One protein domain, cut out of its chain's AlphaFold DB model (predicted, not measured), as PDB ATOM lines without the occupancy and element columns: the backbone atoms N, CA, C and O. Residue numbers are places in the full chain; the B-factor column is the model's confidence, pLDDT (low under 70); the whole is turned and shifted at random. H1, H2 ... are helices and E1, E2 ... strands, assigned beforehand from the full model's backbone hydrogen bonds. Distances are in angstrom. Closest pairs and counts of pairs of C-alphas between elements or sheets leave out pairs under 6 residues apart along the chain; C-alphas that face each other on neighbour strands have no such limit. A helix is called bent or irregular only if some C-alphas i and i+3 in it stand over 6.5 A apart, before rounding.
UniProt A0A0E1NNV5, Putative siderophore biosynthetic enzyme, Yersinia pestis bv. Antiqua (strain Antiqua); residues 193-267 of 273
ATOM      1  N   TRP A 193      18.867 -30.166  -2.846       91.69
ATOM      2  CA  TRP A 193      18.739 -29.386  -4.072       91.69
ATOM      3  C   TRP A 193      20.108 -28.997  -4.614       91.69
ATOM      4  O   TRP A 193      21.036 -28.667  -3.875       91.69
ATOM      5  N   ILE A 194      20.259 -29.044  -5.930       90.81
ATOM      6  CA  ILE A 194      21.472 -28.586  -6.604       90.81
ATOM      7  C   ILE A 194      21.113 -27.624  -7.724       90.81
ATOM      8  O   ILE A 194      20.058 -27.750  -8.341       90.81
ATOM      9  N   ALA A 195      22.006 -26.675  -7.990       92.50
ATOM     10  CA  ALA A 195      21.934 -25.847  -9.182       92.50
ATOM     11  C   ALA A 195      22.813 -26.459 -10.279       92.50
ATOM     12  O   ALA A 195      24.017 -26.645 -10.080       92.50
ATOM     13  N   VAL A 196      22.217 -26.754 -11.432       90.56
ATOM     14  CA  VAL A 196      22.884 -27.354 -12.594       90.56
ATOM     15  C   VAL A 196      22.786 -26.425 -13.795       90.56
ATOM     16  O   VAL A 196      21.721 -25.899 -14.099       90.56
ATOM     17  N   HIS A 197      23.911 -26.188 -14.467       92.25
ATOM     18  CA  HIS A 197      23.965 -25.251 -15.589       92.25
ATOM     19  C   HIS A 197      23.188 -25.794 -16.800       92.25
ATOM     20  O   HIS A 197      23.239 -26.999 -17.086       92.25
ATOM     21  N   GLN A 198      22.514 -24.912 -17.539       92.44
ATOM     22  CA  GLN A 198      21.683 -25.280 -18.695       92.44
ATOM     23  C   GLN A 198      22.491 -25.922 -19.832       92.44
ATOM     24  O   GLN A 198      22.036 -26.883 -20.439       92.44
ATOM     25  N   ASP A 199      23.748 -25.519 -20.042       92.19
ATOM     26  CA  ASP A 199      24.649 -26.179 -21.013       92.19
ATOM     27  C   ASP A 199      24.884 -27.679 -20.756       92.19
ATOM     28  O   ASP A 199      25.442 -28.381 -21.604       92.19
ATOM     29  N   LYS A 200      24.545 -28.168 -19.560       89.69
ATOM     30  CA  LYS A 200      24.740 -29.562 -19.136       89.69
ATOM     31  C   LYS A 200      23.437 -30.265 -18.782       89.69
ATOM     32  O   LYS A 200      23.479 -31.442 -18.438       89.69
ATOM     33  N   THR A 201      22.307 -29.568 -18.865       90.50
ATOM     34  CA  THR A 201      21.024 -30.063 -18.368       90.50
ATOM     35  C   THR A 201      19.901 -29.629 -19.286       90.50
ATOM     36  O   THR A 201      19.785 -28.460 -19.633       90.50
ATOM     37  N   VAL A 202      19.018 -30.562 -19.619       93.00
ATOM     38  CA  VAL A 202      17.794 -30.264 -20.359       93.00
ATOM     39  C   VAL A 202      16.613 -30.395 -19.410       93.00
ATOM     40  O   VAL A 202      16.447 -31.428 -18.765       93.00
ATOM     41  N   PHE A 203      15.785 -29.354 -19.337       94.94
ATOM     42  CA  PHE A 203      14.466 -29.439 -18.721       94.94
ATOM     43  C   PHE A 203      13.450 -29.922 -19.760       94.94
ATOM     44  O   PHE A 203      13.465 -29.488 -20.912       94.94
ATOM     45  N   SER A 204      12.562 -30.832 -19.371       95.06
ATOM     46  CA  SER A 204      11.491 -31.343 -20.227       95.06
ATOM     47  C   SER A 204      10.209 -31.479 -19.417       95.06
ATOM     48  O   SER A 204      10.230 -32.018 -18.313       95.06
ATOM     49  N   SER A 205       9.100 -30.995 -19.970       95.56
ATOM     50  CA  SER A 205       7.774 -31.017 -19.349       95.56
ATOM     51  C   SER A 205       6.685 -31.233 -20.399       95.56
ATOM     52  O   SER A 205       6.927 -31.132 -21.605       95.56
ATOM     53  N   PHE A 206       5.471 -31.551 -19.947       91.88
ATOM     54  CA  PHE A 206       4.305 -31.598 -20.823       91.88
ATOM     55  C   PHE A 206       3.872 -30.185 -21.243       91.88
ATOM     56  O   PHE A 206       4.156 -29.189 -20.571       91.88
ATOM     57  N   THR A 207       3.148 -30.095 -22.359       91.31
ATOM     58  CA  THR A 207       2.635 -28.822 -22.875       91.31
ATOM     59  C   THR A 207       1.784 -28.109 -21.825       91.31
ATOM     60  O   THR A 207       0.773 -28.643 -21.381       91.31
ATOM     61  N   GLY A 208       2.166 -26.879 -21.477       90.44
ATOM     62  CA  GLY A 208       1.432 -26.042 -20.525       90.44
ATOM     63  C   GLY A 208       2.053 -25.948 -19.132       90.44
ATOM     64  O   GLY A 208       1.600 -25.108 -18.367       90.44
ATOM     65  N   LEU A 209       3.104 -26.718 -18.823       94.56
ATOM     66  CA  LEU A 209       3.867 -26.565 -17.581       94.56
ATOM     67  C   LEU A 209       5.248 -25.975 -17.871       94.56
ATOM     68  O   LEU A 209       6.128 -26.643 -18.416       94.56
ATOM     69  N   SER A 210       5.441 -24.707 -17.514       95.38
ATOM     70  CA  SER A 210       6.748 -24.050 -17.628       95.38
ATOM     71  C   SER A 210       7.646 -24.379 -16.429       95.38
ATOM     72  O   SER A 210       7.154 -24.678 -15.344       95.38
ATOM     73  N   TYR A 211       8.967 -24.279 -16.597       94.75
ATOM     74  CA  TYR A 211       9.906 -24.463 -15.483       94.75
ATOM     75  C   TYR A 211       9.671 -23.473 -14.316       94.75
ATOM     76  O   TYR A 211       9.607 -23.931 -13.177       94.75
ATOM     77  N   PRO A 212       9.469 -22.156 -14.552       94.44
ATOM     78  CA  PRO A 212       9.073 -21.217 -13.498       94.44
ATOM     79  C   PRO A 212       7.833 -21.656 -12.717       94.44
ATOM     80  O   PRO A 212       7.828 -21.595 -11.492       94.44
ATOM     81  N   GLN A 213       6.805 -22.133 -13.426       95.00
ATOM     82  CA  GLN A 213       5.570 -22.600 -12.803       95.00
ATOM     83  C   GLN A 213       5.815 -23.837 -11.932       95.00
ATOM     84  O   GLN A 213       5.383 -23.854 -10.787       95.00
ATOM     85  N   LEU A 214       6.570 -24.821 -12.431       95.44
ATOM     86  CA  LEU A 214       6.940 -26.006 -11.652       95.44
ATOM     87  C   LEU A 214       7.692 -25.625 -10.369       95.44
ATOM     88  O   LEU A 214       7.379 -26.128  -9.298       95.44
ATOM     89  N   MET A 215       8.682 -24.731 -10.455       95.06
ATOM     90  CA  MET A 215       9.443 -24.311  -9.272       95.06
ATOM     91  C   MET A 215       8.573 -23.571  -8.261       95.06
ATOM     92  O   MET A 215       8.727 -23.784  -7.061       95.06
ATOM     93  N   GLN A 216       7.642 -22.738  -8.722       94.50
ATOM     94  CA  GLN A 216       6.707 -22.056  -7.838       94.50
ATOM     95  C   GLN A 216       5.743 -23.032  -7.147       94.50
ATOM     96  O   GLN A 216       5.507 -22.887  -5.951       94.50
ATOM     97  N   GLU A 217       5.209 -24.020  -7.868       95.62
ATOM     98  CA  GLU A 217       4.278 -25.015  -7.316       95.62
ATOM     99  C   GLU A 217       4.963 -25.962  -6.311       95.62
ATOM    100  O   GLU A 217       4.388 -26.245  -5.264       95.62
ATOM    101  N   GLU A 218       6.198 -26.397  -6.584       95.56
ATOM    102  CA  GLU A 218       6.911 -27.388  -5.757       95.56
ATOM    103  C   GLU A 218       7.712 -26.776  -4.594       95.56
ATOM    104  O   GLU A 218       7.774 -27.349  -3.507       95.56
ATOM    105  N   LEU A 219       8.360 -25.623  -4.801       94.81
ATOM    106  CA  LEU A 219       9.213 -24.977  -3.788       94.81
ATOM    107  C   LEU A 219       8.537 -23.785  -3.105       94.81
ATOM    108  O   LEU A 219       8.919 -23.410  -1.992       94.81
ATOM    109  N   GLY A 220       7.566 -23.159  -3.769       95.62
ATOM    110  CA  GLY A 220       7.025 -21.867  -3.366       95.62
ATOM    111  C   GLY A 220       7.984 -20.700  -3.624       95.62
ATOM    112  O   GLY A 220       9.200 -20.856  -3.778       95.62
ATOM    113  N   ASP A 221       7.424 -19.489  -3.621       94.88
ATOM    114  CA  ASP A 221       8.154 -18.256  -3.946       94.88
ATOM    115  C   ASP A 221       9.350 -18.019  -3.015       94.88
ATOM    116  O   ASP A 221      10.442 -17.677  -3.467       94.88
ATOM    117  N   TYR A 222       9.166 -18.253  -1.711       95.75
ATOM    118  CA  TYR A 222      10.203 -18.009  -0.710       95.75
ATOM    119  C   TYR A 222      11.446 -18.871  -0.953       95.75
ATOM    120  O   TYR A 222      12.561 -18.352  -1.035       95.75
ATOM    121  N   GLN A 223      11.275 -20.189  -1.085       94.25
ATOM    122  CA  GLN A 223      12.412 -21.099  -1.206       94.25
ATOM    123  C   GLN A 223      13.127 -20.928  -2.549       94.25
ATOM    124  O   GLN A 223      14.361 -20.977  -2.601       94.25
ATOM    125  N   TRP A 224      12.368 -20.672  -3.616       94.50
ATOM    126  CA  TRP A 224      12.920 -20.388  -4.935       94.50
ATOM    127  C   TRP A 224      13.723 -19.076  -4.954       94.50
ATOM    128  O   TRP A 224      14.831 -19.029  -5.508       94.50
ATOM    129  N   GLU A 225      13.236 -18.024  -4.287       95.00
ATOM    130  CA  GLU A 225      13.981 -16.773  -4.133       95.00
ATOM    131  C   GLU A 225      15.291 -17.002  -3.366       95.00
ATOM    132  O   GLU A 225      16.343 -16.536  -3.805       95.00
ATOM    133  N   GLN A 226      15.269 -17.785  -2.281       95.19
ATOM    134  CA  GLN A 226      16.484 -18.119  -1.526       95.19
ATOM    135  C   GLN A 226      17.533 -18.835  -2.390       95.19
ATOM    136  O   GLN A 226      18.720 -18.510  -2.317       95.19
ATOM    137  N   PHE A 227      17.125 -19.776  -3.247       94.19
ATOM    138  CA  PHE A 227      18.060 -20.449  -4.158       94.19
ATOM    139  C   PHE A 227      18.657 -19.480  -5.182       94.19
ATOM    140  O   PHE A 227      19.861 -19.492  -5.443       94.19
ATOM    141  N   THR A 228      17.819 -18.608  -5.737       93.62
ATOM    142  CA  THR A 228      18.225 -17.583  -6.705       93.62
ATOM    143  C   THR A 228      19.217 -16.602  -6.075       93.62
ATOM    144  O   THR A 228      20.268 -16.325  -6.655       93.62
ATOM    145  N   GLN A 229      18.935 -16.124  -4.858       94.56
ATOM    146  CA  GLN A 229      19.820 -15.249  -4.083       94.56
ATOM    147  C   GLN A 229      21.152 -15.930  -3.746       94.56
ATOM    148  O   GLN A 229      22.208 -15.300  -3.801       94.56
ATOM    149  N   TYR A 230      21.136 -17.230  -3.440       92.25
ATOM    150  CA  TYR A 230      22.366 -17.979  -3.201       92.25
ATOM    151  C   TYR A 230      23.285 -17.966  -4.430       92.25
ATOM    152  O   TYR A 230      24.477 -17.688  -4.292       92.25
ATOM    153  N   LEU A 231      22.747 -18.208  -5.630       91.38
ATOM    154  CA  LEU A 231      23.529 -18.169  -6.872       91.38
ATOM    155  C   LEU A 231      24.090 -16.771  -7.153       91.38
ATOM    156  O   LEU A 231      25.291 -16.624  -7.397       91.38
ATOM    157  N   THR A 232      23.257 -15.735  -7.047       93.19
ATOM    158  CA  THR A 232      23.686 -14.353  -7.319       93.19
ATOM    159  C   THR A 232      24.718 -13.858  -6.310       93.19
ATOM    160  O   THR A 232      25.679 -13.194  -6.703       93.19
ATOM    161  N   SER A 233      24.620 -14.259  -5.036       93.19
ATOM    162  CA  SER A 233      25.629 -13.950  -4.005       93.19
ATOM    163  C   SER A 233      27.018 -14.521  -4.319       93.19
ATOM    164  O   SER A 233      28.028 -14.035  -3.812       93.19
ATOM    165  N   ARG A 234      27.077 -15.538  -5.186       91.00
ATOM    166  CA  ARG A 234      28.309 -16.169  -5.672       91.00
ATOM    167  C   ARG A 234      28.753 -15.653  -7.040       91.00
ATOM    168  O   ARG A 234      29.671 -16.220  -7.625       91.00
ATOM    169  N   GLY A 235      28.125 -14.587  -7.539       92.62
ATOM    170  CA  GLY A 235      28.440 -13.981  -8.831       92.62
ATOM    171  C   GLY A 235      27.951 -14.788 -10.033       92.62
ATOM    172  O   GLY A 235      28.460 -14.589 -11.131       92.62
ATOM    173  N   LEU A 236      27.001 -15.708  -9.833       92.50
ATOM    174  CA  LEU A 236      26.407 -16.508 -10.903       92.50
ATOM    175  C   LEU A 236      25.082 -15.894 -11.375       92.50
ATOM    176  O   LEU A 236      24.321 -15.340 -10.579       92.50
ATOM    177  N   THR A 237      24.778 -16.041 -12.663       92.62
ATOM    178  CA  THR A 237      23.482 -15.664 -13.242       92.62
ATOM    179  C   THR A 237      22.481 -16.788 -12.997       92.62
ATOM    180  O   THR A 237      22.595 -17.858 -13.582       92.62
ATOM    181  N   ALA A 238      21.481 -16.570 -12.142       90.44
ATOM    182  CA  ALA A 238      20.526 -17.622 -11.783       90.44
ATOM    183  C   ALA A 238      19.738 -18.178 -12.986       90.44
ATOM    184  O   ALA A 238      19.386 -19.353 -12.992       90.44
ATOM    185  N   GLN A 239      19.505 -17.357 -14.015       92.31
ATOM    186  CA  GLN A 239      18.824 -17.756 -15.250       92.31
ATOM    187  C   GLN A 239      19.611 -18.762 -16.091       92.31
ATOM    188  O   GLN A 239      19.006 -19.358 -16.973       92.31
ATOM    189  N   ASP A 240      20.899 -18.985 -15.813       93.25
ATOM    190  CA  ASP A 240      21.730 -19.967 -16.519       93.25
ATOM    191  C   ASP A 240      21.673 -21.361 -15.857       93.25
ATOM    192  O   ASP A 240      22.339 -22.302 -16.298       93.25
ATOM    193  N   TYR A 241      20.870 -21.522 -14.795       92.56
ATOM    194  CA  TYR A 241      20.785 -22.746 -13.996       92.56
ATOM    195  C   TYR A 241      19.351 -23.272 -13.864       92.56
ATOM    196  O   TYR A 241      18.382 -22.515 -13.822       92.56
ATOM    197  N   PHE A 242      19.236 -24.593 -13.733       94.69
ATOM    198  CA  PHE A 242      18.057 -25.280 -13.211       94.69
ATOM    199  C   PHE A 242      18.325 -25.790 -11.791       94.69
ATOM    200  O   PHE A 242      19.462 -26.101 -11.435       94.69
ATOM    201  N   PHE A 243      17.273 -25.907 -10.989       94.38
ATOM    202  CA  PHE A 243      17.266 -26.521  -9.671       94.38
ATOM    203  C   PHE A 243      16.760 -27.948  -9.808       94.38
ATOM    204  O   PHE A 243      15.700 -28.196 -10.379       94.38
ATOM    205  N   MET A 244      17.546 -28.891  -9.305       93.25
ATOM    206  CA  MET A 244      17.269 -30.315  -9.420       93.25
ATOM    207  C   MET A 244      17.288 -30.947  -8.026       93.25
ATOM    208  O   MET A 244      18.282 -30.774  -7.310       93.25
ATOM    209  N   PRO A 245      16.226 -31.673  -7.629       93.31
ATOM    210  CA  PRO A 245      16.242 -32.443  -6.401       93.31
ATOM    211  C   PRO A 245      17.061 -33.722  -6.595       93.31
ATOM    212  O   PRO A 245      17.001 -34.376  -7.635       93.31
ATOM    213  N   LEU A 246      17.799 -34.106  -5.565       90.00
ATOM    214  CA  LEU A 246      18.584 -35.325  -5.487       90.00
ATOM    215  C   LEU A 246      18.247 -36.082  -4.210       90.00
ATOM    216  O   LEU A 246      18.056 -35.500  -3.137       90.00
ATOM    217  N   HIS A 247      18.263 -37.406  -4.319       87.75
ATOM    218  CA  HIS A 247      18.150 -38.265  -3.157       87.75
ATOM    219  C   HIS A 247      19.407 -38.144  -2.265       87.75
ATOM    220  O   HIS A 247      20.528 -38.168  -2.788       87.75
ATOM    221  N   PRO A 248      19.278 -38.063  -0.928       85.81
ATOM    222  CA  PRO A 248      20.428 -37.908  -0.034       85.81
ATOM    223  C   PRO A 248      21.435 -39.067  -0.024       85.81
ATOM    224  O   PRO A 248      22.582 -38.864   0.367       85.81
ATOM    225  N   CYS A 249      21.043 -40.270  -0.459       78.62
ATOM    226  CA  CYS A 249      21.974 -41.393  -0.645       78.62
ATOM    227  C   CYS A 249      22.862 -41.257  -1.909       78.62
ATOM    228  O   CYS A 249      23.943 -41.843  -1.979       78.62
ATOM    229  N   THR A 250      22.476 -40.430  -2.892       63.28
ATOM    230  CA  THR A 250      23.185 -40.281  -4.180       63.28
ATOM    231  C   THR A 250      24.584 -39.646  -4.075       63.28
ATOM    232  O   THR A 250      25.501 -40.137  -4.737       63.28
ATOM    233  N   PRO A 251      24.839 -38.599  -3.259       53.31
ATOM    234  CA  PRO A 251      26.173 -38.008  -3.127       53.31
ATOM    235  C   PRO A 251      27.254 -38.984  -2.627       53.31
ATOM    236  O   PRO A 251      28.422 -38.823  -2.979       53.31
ATOM    237  N   GLY A 252      26.883 -39.996  -1.832       49.53
ATOM    238  CA  GLY A 252      27.810 -41.004  -1.301       49.53
ATOM    239  C   GLY A 252      28.197 -42.096  -2.306       49.53
ATOM    240  O   GLY A 252      29.354 -42.536  -2.301       49.53
ATOM    241  N   ASN A 253      27.261 -42.471  -3.190       48.22
ATOM    242  CA  ASN A 253      27.375 -43.649  -4.061       48.22
ATOM    243  C   ASN A 253      27.425 -43.332  -5.571       48.22
ATOM    244  O   ASN A 253      28.004 -44.111  -6.318       48.22
ATOM    245  N   GLY A 254      26.888 -42.195  -6.030       43.31
ATOM    246  CA  GLY A 254      26.754 -41.864  -7.462       43.31
ATOM    247  C   GLY A 254      27.427 -40.566  -7.927       43.31
ATOM    248  O   GLY A 254      27.624 -40.388  -9.124       43.31
ATOM    249  N   MET A 255      27.815 -39.658  -7.018       48.84
ATOM    250  CA  MET A 255      28.469 -38.382  -7.388       48.84
ATOM    251  C   MET A 255      29.977 -38.325  -7.105       48.84
ATOM    252  O   MET A 255      30.611 -37.292  -7.337       48.84
ATOM    253  N   LYS A 256      30.580 -39.426  -6.635       40.16
ATOM    254  CA  LYS A 256      32.040 -39.564  -6.509       40.16
ATOM    255  C   LYS A 256      32.669 -39.575  -7.909       40.16
ATOM    256  O   LYS A 256      32.837 -40.625  -8.512       40.16
ATOM    257  N   GLY A 257      32.983 -38.392  -8.433       41.88
ATOM    258  CA  GLY A 257      33.617 -38.222  -9.745       41.88
ATOM    259  C   GLY A 257      33.177 -36.980 -10.522       41.88
ATOM    260  O   GLY A 257      33.817 -36.643 -11.516       41.88
ATOM    261  N   LEU A 258      32.132 -36.269 -10.083       44.41
ATOM    262  CA  LEU A 258      31.706 -35.037 -10.751       44.41
ATOM    263  C   LEU A 258      32.622 -33.860 -10.347       44.41
ATOM    264  O   LEU A 258      32.834 -33.637  -9.151       44.41
ATOM    265  N   PRO A 259      33.192 -33.104 -11.309       41.84
ATOM    266  CA  PRO A 259      34.090 -31.992 -11.010       41.84
ATOM    267  C   PRO A 259      33.428 -30.924 -10.116       41.84
ATOM    268  O   PRO A 259      32.285 -30.548 -10.379       41.84
ATOM    269  N   PRO A 260      34.147 -30.333  -9.139       46.16
ATOM    270  CA  PRO A 260      33.619 -29.284  -8.254       46.16
ATOM    271  C   PRO A 260      33.065 -28.044  -8.975       46.16
ATOM    272  O   PRO A 260      32.252 -27.318  -8.415       46.16
ATOM    273  N   ALA A 261      33.484 -27.802 -10.221       44.44
ATOM    274  CA  ALA A 261      32.991 -26.703 -11.053       44.44
ATOM    275  C   ALA A 261      31.545 -26.902 -11.561       44.44
ATOM    276  O   ALA A 261      30.957 -25.960 -12.083       44.44
ATOM    277  N   LEU A 262      30.978 -28.108 -11.426       43.47
ATOM    278  CA  LEU A 262      29.666 -28.488 -11.970       43.47
ATOM    279  C   LEU A 262      28.561 -28.613 -10.914       43.47
ATOM    280  O   LEU A 262      27.396 -28.724 -11.286       43.47
ATOM    281  N   LEU A 263      28.896 -28.583  -9.621       45.69
ATOM    282  CA  LEU A 263      27.930 -28.745  -8.536       45.69
ATOM    283  C   LEU A 263      28.095 -27.668  -7.468       45.69
ATOM    284  O   LEU A 263      29.036 -27.692  -6.674       45.69
ATOM    285  N   GLN A 264      27.113 -26.773  -7.380       51.62
ATOM    286  CA  GLN A 264      26.824 -26.086  -6.127       51.62
ATOM    287  C   GLN A 264      25.703 -26.826  -5.411       51.62
ATOM    288  O   GLN A 264      24.555 -26.835  -5.850       51.62
ATOM    289  N   ILE A 265      26.070 -27.471  -4.305       52.09
ATOM    290  CA  ILE A 265      25.120 -28.144  -3.426       52.09
ATOM    291  C   ILE A 265      24.398 -27.078  -2.603       52.09
ATOM    292  O   ILE A 265      25.004 -26.448  -1.729       52.09
ATOM    293  N   LEU A 266      23.105 -26.901  -2.865       47.69
ATOM    294  CA  LEU A 266      22.202 -26.125  -2.028       47.69
ATOM    295  C   LEU A 266      21.723 -27.073  -0.921       47.69
ATOM    296  O   LEU A 266      20.839 -27.902  -1.117       47.69
ATOM    297  N   HIS A 267      22.355 -27.020   0.253       42.78
ATOM    298  CA  HIS A 267      21.847 -27.777   1.399       42.78
ATOM    299  C   HIS A 267      20.566 -27.108   1.881       42.78
ATOM    300  O   HIS A 267      20.643 -26.121   2.609       42.78
TER     301      HIS A 267
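This is residues 193 to 267 of the 273 residues of the protein "Putative siderophore biosynthetic enzyme" of Yersinia pestis bv. Antiqua (strain Antiqua) (UniProt A0A0E1NNV5). A small, three-stranded wall of sheet has H1b, one arm of a bent helix, over one face, while the other arm, H1a, sits out past the E2 edge. At the opposite end a loose loop holds the short H2, and residues 256 to 261 stick out. The 75 printed residues run E1, H1, E2, H2, E3, mixed helices and strands, with the antiparallel sheet in the order E2, E1, E3. The whole is compact, with a radius of gyration of the C-alphas of 12.9 A and spans of 36 by 29 by 23 A.

E1, residues 193 to 197, is the inner strand. E2, residues 241 to 246, is antiparallel to it at 143 degrees, with N 196 and O 242 2.8 A apart. E3, residues 264 to 266, is antiparallel to E1 at 149 degrees, with N 266 and O 193 2.9 A apart. H1, residues 211 to 233, was assigned as one helix by its hydrogen bonds but is bent: C-alphas 218 and 221 are 9.4 A apart. H1a, residues 211 to 218, only grazes the sheet. H1b, residues 221 to 233, makes two layers with the sheet, a helix on one face, at a height of 10.1 A; its closest C-alphas to E3 are Phe 227 and Leu 266, 7.3 A. In both arms every O i to N i+4 pair is within hydrogen-bond range. H2, residues 250 to 253, is not on the sheet and too short for such a pair. E2, H2 and E3 form a split strand-helix-strand unit, E1 between its same-way strands, with a right-handed crossover.

E1 begins at C-alpha 193 (18.739, -29.386, -4.072) and spans 13.3 A. H1a spans 10.6 A, H1b 18.0 A and E2 15.3 A. E3 ends at C-alpha 266 (22.202, -26.125, -2.028).

The C-alphas of Gly 208 and Lys 256, the two farthest apart, are 36.3 A apart. The printed part has no cut; the link from E1 to H1 is long. Residues 250 to 267 have pLDDT under 70.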